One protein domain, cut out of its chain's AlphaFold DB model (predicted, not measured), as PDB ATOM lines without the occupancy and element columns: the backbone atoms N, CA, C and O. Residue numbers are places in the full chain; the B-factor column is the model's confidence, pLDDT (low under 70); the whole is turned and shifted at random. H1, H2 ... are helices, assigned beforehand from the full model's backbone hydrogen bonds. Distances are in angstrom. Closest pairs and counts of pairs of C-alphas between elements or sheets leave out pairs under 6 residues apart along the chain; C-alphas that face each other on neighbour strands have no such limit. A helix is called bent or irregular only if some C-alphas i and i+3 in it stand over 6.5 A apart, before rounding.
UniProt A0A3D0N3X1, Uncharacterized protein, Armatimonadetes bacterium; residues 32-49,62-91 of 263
ATOM      1  N   ILE A  32     -36.625 -58.435  39.709       88.56
ATOM      2  CA  ILE A  32     -35.589 -57.548  40.266       88.56
ATOM      3  C   ILE A  32     -34.204 -57.844  39.656       88.56
ATOM      4  O   ILE A  32     -33.589 -56.909  39.131       88.56
ATOM      5  N   PRO A  33     -33.705 -59.100  39.642       92.19
ATOM      6  CA  PRO A  33     -32.458 -59.434  38.955       92.19
ATOM      7  C   PRO A  33     -32.422 -58.999  37.486       92.19
ATOM      8  O   PRO A  33     -31.414 -58.452  37.039       92.19
ATOM      9  N   LEU A  34     -33.516 -59.189  36.738       90.38
ATOM     10  CA  LEU A  34     -33.586 -58.784  35.332       90.38
ATOM     11  C   LEU A  34     -33.519 -57.265  35.162       90.38
ATOM     12  O   LEU A  34     -32.794 -56.796  34.288       90.38
ATOM     13  N   CYS A  35     -34.199 -56.490  36.009       88.38
ATOM     14  CA  CYS A  35     -34.101 -55.029  35.991       88.38
ATOM     15  C   CYS A  35     -32.668 -54.550  36.269       88.38
ATOM     16  O   CYS A  35     -32.176 -53.649  35.587       88.38
ATOM     17  N   VAL A  36     -31.971 -55.175  37.225       91.12
ATOM     18  CA  VAL A  36     -30.567 -54.857  37.533       91.12
ATOM     19  C   VAL A  36     -29.661 -55.187  36.348       91.12
ATOM     20  O   VAL A  36     -28.865 -54.346  35.932       91.12
ATOM     21  N   LEU A  37     -29.801 -56.379  35.762       93.81
ATOM     22  CA  LEU A  37     -29.016 -56.787  34.594       93.81
ATOM     23  C   LEU A  37     -29.293 -55.899  33.376       93.81
ATOM     24  O   LEU A  37     -28.354 -55.533  32.671       93.81
ATOM     25  N   ALA A  38     -30.545 -55.492  33.160       89.25
ATOM     26  CA  ALA A  38     -30.917 -54.556  32.103       89.25
ATOM     27  C   ALA A  38     -30.253 -53.184  32.302       89.25
ATOM     28  O   ALA A  38     -29.704 -52.623  31.352       89.25
ATOM     29  N   ALA A  39     -30.225 -52.667  33.536       86.50
ATOM     30  CA  ALA A  39     -29.535 -51.419  33.861       86.50
ATOM     31  C   ALA A  39     -28.012 -51.531  33.659       86.50
ATOM     32  O   ALA A  39     -27.402 -50.643  33.058       86.50
ATOM     33  N   VAL A  40     -27.400 -52.636  34.099       89.56
ATOM     34  CA  VAL A  40     -25.969 -52.918  33.888       89.56
ATOM     35  C   VAL A  40     -25.646 -52.984  32.396       89.56
ATOM     36  O   VAL A  40     -24.711 -52.319  31.952       89.56
ATOM     37  N   ALA A  41     -26.433 -53.713  31.603       88.56
ATOM     38  CA  ALA A  41     -26.247 -53.810  30.158       88.56
ATOM     39  C   ALA A  41     -26.390 -52.444  29.469       88.56
ATOM     40  O   ALA A  41     -25.573 -52.092  28.614       88.56
ATOM     41  N   LEU A  42     -27.375 -51.636  29.873       84.50
ATOM     42  CA  LEU A  42     -27.584 -50.297  29.324       84.50
ATOM     43  C   LEU A  42     -26.381 -49.379  29.581       84.50
ATOM     44  O   LEU A  42     -25.911 -48.711  28.657       84.50
ATOM     45  N   VAL A  43     -25.861 -49.369  30.811       82.19
ATOM     46  CA  VAL A  43     -24.775 -48.467  31.234       82.19
ATOM     47  C   VAL A  43     -23.401 -48.950  30.772       82.19
ATOM     48  O   VAL A  43     -22.593 -48.137  30.328       82.19
ATOM     49  N   GLN A  44     -23.112 -50.247  30.887       84.69
ATOM     50  CA  GLN A  44     -21.763 -50.784  30.682       84.69
ATOM     51  C   GLN A  44     -21.521 -51.315  29.265       84.69
ATOM     52  O   GLN A  44     -20.372 -51.364  28.837       84.69
ATOM     53  N   VAL A  45     -22.571 -51.695  28.526       85.25
ATOM     54  CA  VAL A  45     -22.434 -52.319  27.196       85.25
ATOM     55  C   VAL A  45     -23.006 -51.423  26.101       85.25
ATOM     56  O   VAL A  45     -22.291 -51.051  25.169       85.25
ATOM     57  N   ILE A  46     -24.275 -51.027  26.217       82.56
ATOM     58  CA  ILE A  46     -24.994 -50.306  25.155       82.56
ATOM     59  C   ILE A  46     -24.521 -48.851  25.050       82.56
ATOM     60  O   ILE A  46     -24.169 -48.397  23.958       82.56
ATOM     61  N   ALA A  47     -24.477 -48.114  26.166       77.94
ATOM     62  CA  ALA A  47     -24.074 -46.711  26.151       77.94
ATOM     63  C   ALA A  47     -22.644 -46.498  25.608       77.94
ATOM     64  O   ALA A  47     -22.487 -45.632  24.745       77.94
ATOM     65  N   PRO A  48     -21.618 -47.286  25.995       73.69
ATOM     66  CA  PRO A  48     -20.271 -47.142  25.440       73.69
ATOM     67  C   PRO A  48     -20.167 -47.564  23.966       73.69
ATOM     68  O   PRO A  48     -19.474 -46.905  23.190       73.69
ATOM     69  N   ALA A  49     -20.875 -48.617  23.542       75.31
ATOM     70  CA  ALA A  49     -20.857 -49.074  22.147       75.31
ATOM     71  C   ALA A  49     -21.404 -48.009  21.177       75.31
ATOM     72  O   ALA A  49     -20.827 -47.774  20.111       75.31
ATOM     73  N   SER A  62     -25.152 -40.119  27.943       65.62
ATOM     74  CA  SER A  62     -25.594 -41.055  28.986       65.62
ATOM     75  C   SER A  62     -26.945 -40.667  29.609       65.62
ATOM     76  O   SER A  62     -27.801 -41.545  29.695       65.62
ATOM     77  N   PRO A  63     -27.202 -39.397  30.000       74.56
ATOM     78  CA  PRO A  63     -28.524 -39.019  30.485       74.56
ATOM     79  C   PRO A  63     -29.581 -39.098  29.382       74.56
ATOM     80  O   PRO A  63     -30.688 -39.506  29.678       74.56
ATOM     81  N   LEU A  64     -29.260 -38.811  28.111       81.12
ATOM     82  CA  LEU A  64     -30.225 -38.952  27.011       81.12
ATOM     83  C   LEU A  64     -30.672 -40.409  26.809       81.12
ATOM     84  O   LEU A  64     -31.859 -40.652  26.631       81.12
ATOM     85  N   LEU A  65     -29.746 -41.372  26.852       79.44
ATOM     86  CA  LEU A  65     -30.069 -42.799  26.733       79.44
ATOM     87  C   LEU A  65     -30.890 -43.302  27.922       79.44
ATOM     88  O   LEU A  65     -31.838 -44.057  27.728       79.44
ATOM     89  N   ILE A  66     -30.557 -42.856  29.136       79.31
ATOM     90  CA  ILE A  66     -31.338 -43.167  30.339       79.31
ATOM     91  C   ILE A  66     -32.735 -42.547  30.229       79.31
ATOM     92  O   ILE A  66     -33.722 -43.246  30.433       79.31
ATOM     93  N   THR A  67     -32.837 -41.273  29.841       84.50
ATOM     94  CA  THR A  67     -34.115 -40.589  29.608       84.50
ATOM     95  C   THR A  67     -34.928 -41.302  28.537       84.50
ATOM     96  O   THR A  67     -36.120 -41.500  28.728       84.50
ATOM     97  N   LEU A  68     -34.310 -41.744  27.439       86.56
ATOM     98  CA  LEU A  68     -34.996 -42.491  26.388       86.56
ATOM     99  C   LEU A  68     -35.482 -43.852  26.893       86.56
ATOM    100  O   LEU A  68     -36.623 -44.206  26.632       86.56
ATOM    101  N   ALA A  69     -34.660 -44.592  27.641       84.69
ATOM    102  CA  ALA A  69     -35.064 -45.862  28.243       84.69
ATOM    103  C   ALA A  69     -36.240 -45.677  29.215       84.69
ATOM    104  O   ALA A  69     -37.210 -46.429  29.157       84.69
ATOM    105  N   VAL A  70     -36.200 -44.631  30.048       85.94
ATOM    106  CA  VAL A  70     -37.308 -44.265  30.939       85.94
ATOM    107  C   VAL A  70     -38.550 -43.934  30.119       85.94
ATOM    108  O   VAL A  70     -39.588 -44.554  30.331       85.94
ATOM    109  N   VAL A  71     -38.448 -43.036  29.137       91.19
ATOM    110  CA  VAL A  71     -39.578 -42.610  28.295       91.19
ATOM    111  C   VAL A  71     -40.179 -43.779  27.519       91.19
ATOM    112  O   VAL A  71     -41.397 -43.889  27.457       91.19
ATOM    113  N   LEU A  72     -39.363 -44.684  26.979       89.69
ATOM    114  CA  LEU A  72     -39.841 -45.878  26.276       89.69
ATOM    115  C   LEU A  72     -40.493 -46.901  27.216       89.69
ATOM    116  O   LEU A  72     -41.340 -47.667  26.767       89.69
ATOM    117  N   SER A  73     -40.146 -46.898  28.506       87.56
ATOM    118  CA  SER A  73     -40.814 -47.717  29.528       87.56
ATOM    119  C   SER A  73     -42.096 -47.084  30.087       87.56
ATOM    120  O   SER A  73     -42.892 -47.770  30.729       87.56
ATOM    121  N   LEU A  74     -42.330 -45.784  29.858       91.44
ATOM    122  CA  LEU A  74     -43.513 -45.094  30.385       91.44
ATOM    123  C   LEU A  74     -44.833 -45.671  29.857       91.44
ATOM    124  O   LEU A  74     -45.717 -45.856  30.685       91.44
ATOM    125  N   PRO A  75     -45.011 -45.989  28.557       93.06
ATOM    126  CA  PRO A  75     -46.278 -46.522  28.066       93.06
ATOM    127  C   PRO A  75     -46.689 -47.821  28.759       93.06
ATOM    128  O   PRO A  75     -47.835 -47.938  29.180       93.06
ATOM    129  N   SER A  76     -45.767 -48.772  28.942       87.38
ATOM    130  CA  SER A  76     -46.084 -50.039  29.613       87.38
ATOM    131  C   SER A  76     -46.424 -49.832  31.087       87.38
ATOM    132  O   SER A  76     -47.405 -50.389  31.569       87.38
ATOM    133  N   ASN A  77     -45.667 -48.984  31.790       89.50
ATOM    134  CA  ASN A  77     -45.945 -48.665  33.192       89.50
ATOM    135  C   ASN A  77     -47.263 -47.894  33.356       89.50
ATOM    136  O   ASN A  77     -48.025 -48.172  34.276       89.50
ATOM    137  N   ALA A  78     -47.558 -46.952  32.459       92.81
ATOM    138  CA  ALA A  78     -48.796 -46.181  32.477       92.81
ATOM    139  C   ALA A  78     -50.013 -47.068  32.195       92.81
ATOM    140  O   ALA A  78     -51.013 -46.944  32.894       92.81
ATOM    141  N   LEU A  79     -49.915 -47.987  31.226       91.88
ATOM    142  CA  LEU A  79     -50.959 -48.977  30.961       91.88
ATOM    143  C   LEU A  79     -51.164 -49.906  32.160       91.88
ATOM    144  O   LEU A  79     -52.303 -50.124  32.553       91.88
ATOM    145  N   PHE A  80     -50.087 -50.391  32.781       88.50
ATOM    146  CA  PHE A  80     -50.181 -51.237  33.973       88.50
ATOM    147  C   PHE A  80     -50.838 -50.513  35.155       88.50
ATOM    148  O   PHE A  80     -51.718 -51.063  35.809       88.50
ATOM    149  N   VAL A  81     -50.452 -49.262  35.418       92.06
ATOM    150  CA  VAL A  81     -51.074 -48.450  36.475       92.06
ATOM    151  C   VAL A  81     -52.534 -48.149  36.146       92.06
ATOM    152  O   VAL A  81     -53.371 -48.222  37.039       92.06
ATOM    153  N   ALA A  82     -52.859 -47.836  34.890       90.62
ATOM    154  CA  ALA A  82     -54.238 -47.619  34.462       90.62
ATOM    155  C   ALA A  82     -55.094 -48.878  34.660       90.62
ATOM    156  O   ALA A  82     -56.207 -48.768  35.167       90.62
ATOM    157  N   ASP A  83     -54.558 -50.054  34.334       85.31
ATOM    158  CA  ASP A  83     -55.213 -51.340  34.573       85.31
ATOM    159  C   ASP A  83     -55.396 -51.605  36.074       85.31
ATOM    160  O   ASP A  83     -56.495 -51.919  36.517       85.31
ATOM    161  N   CYS A  84     -54.374 -51.352  36.899       85.44
ATOM    162  CA  CYS A  84     -54.492 -51.448  38.357       85.44
ATOM    163  C   CYS A  84     -55.567 -50.504  38.915       85.44
ATOM    164  O   CYS A  84     -56.361 -50.910  39.758       85.44
ATOM    165  N   LEU A  85     -55.622 -49.253  38.447       87.81
ATOM    166  CA  LEU A  85     -56.641 -48.284  38.862       87.81
ATOM    167  C   LEU A  85     -58.042 -48.694  38.394       87.81
ATOM    168  O   LEU A  85     -59.004 -48.525  39.140       87.81
ATOM    169  N   HIS A  86     -58.156 -49.258  37.191       82.81
ATOM    170  CA  HIS A  86     -59.404 -49.823  36.691       82.81
ATOM    171  C   HIS A  86     -59.859 -51.006  37.552       82.81
ATOM    172  O   HIS A  86     -61.004 -51.023  37.992       82.81
ATOM    173  N   ASN A  87     -58.947 -51.921  37.880       78.62
ATOM    174  CA  ASN A  87     -59.206 -53.078  38.736       78.62
ATOM    175  C   ASN A  87     -59.556 -52.679  40.176       78.62
ATOM    176  O   ASN A  87     -60.363 -53.342  40.816       78.62
ATOM    177  N   VAL A  88     -59.014 -51.574  40.697       80.69
ATOM    178  CA  VAL A  88     -59.463 -51.005  41.981       80.69
ATOM    179  C   VAL A  88     -60.891 -50.464  41.873       80.69
ATOM    180  O   VAL A  88     -61.671 -50.615  42.812       80.69
ATOM    181  N   ALA A  89     -61.252 -49.851  40.742       75.69
ATOM    182  CA  ALA A  89     -62.595 -49.320  40.517       75.69
ATOM    183  C   ALA A  89     -63.650 -50.422  40.308       75.69
ATOM    184  O   ALA A  89     -64.788 -50.258  40.746       75.69
ATOM    185  N   THR A  90     -63.292 -51.535  39.661       75.38
ATOM    186  CA  THR A  90     -64.167 -52.707  39.468       75.38
ATOM    187  C   THR A  90     -64.098 -53.698  40.637       75.38
ATOM    188  O   THR A  90     -65.038 -54.464  40.848       75.38
ATOM    189  N   ASN A  91     -63.054 -53.614  41.464       75.12
ATOM    190  CA  ASN A  91     -62.886 -54.292  42.746       75.12
ATOM    191  C   ASN A  91     -63.196 -55.808  42.669       75.12
ATOM    192  O   ASN A  91     -62.766 -56.501  41.747       75.12
TER     193      ASN A  91
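This is residues 32 to 49 and 62 to 91 of the 263 residues of an uncharacterized protein of Armatimonadetes bacterium (UniProt A0A3D0N3X1). A long helix, H2, bends along its length, and a shorter helix, H1, comes near its first end, so that the two make an open V with a narrow end beside the cut. The later arm of H2 and the first residues of H1, 32 to 38, stand free as the two ends of the V. The printed part has 48 residues with two named helices, H1 then H2, and no named strand; the class is all helix. It is only just extended, close to loose, with a radius of gyration of the C-alphas of 14.7 A and spans of 46 by 23 by 11 A.

H2, residues 62 to 90, was assigned as one helix by its hydrogen bonds but is bent: C-alphas 72 and 75 are 6.7 A apart. Its arms H2a, residues 62 to 72, and H2b, residues 75 to 90, stand at a steep tilt of 38 degrees. H1, residues 32 to 49, only just touches H2a, with 3 pairs of C-alphas within 8 A, and does so with residues 43 to 47 alone. The closest C-alphas are those of Ala 47 and Ser 62, 6.5 A apart. H1 and H2a run opposite ways at a steep tilt of 48 degrees. H1 and H2b are apart. Every O i to N i+4 pair is within hydrogen-bond range in H2a and H2b; in H1 11 of 14 are.

H2a begins at C-alpha 62, (-25.594, -41.055, 28.986), and measures 15.3 A from first to last C-alpha. H2b measures 22.1 A and ends at C-alpha 90, (-64.167, -52.707, 39.468). H1 begins at C-alpha 32, (-35.589, -57.548, 40.266), and measures 24.8 A. It has a kink of 29 degrees near residue 43 and is only just irregular, with C-alphas 44 and 47 6.52 A apart.

The two C-alphas farthest apart, those of Ala 49 and Asn 91, are 47.1 A apart. Residues 50 to 61 are not printed, and C-alphas 49 and 62 are 11.6 A apart across this cut, which holds the link from H1 to H2. The mean pLDDT of the printed part is 85.0, and residue 62 alone is under 70.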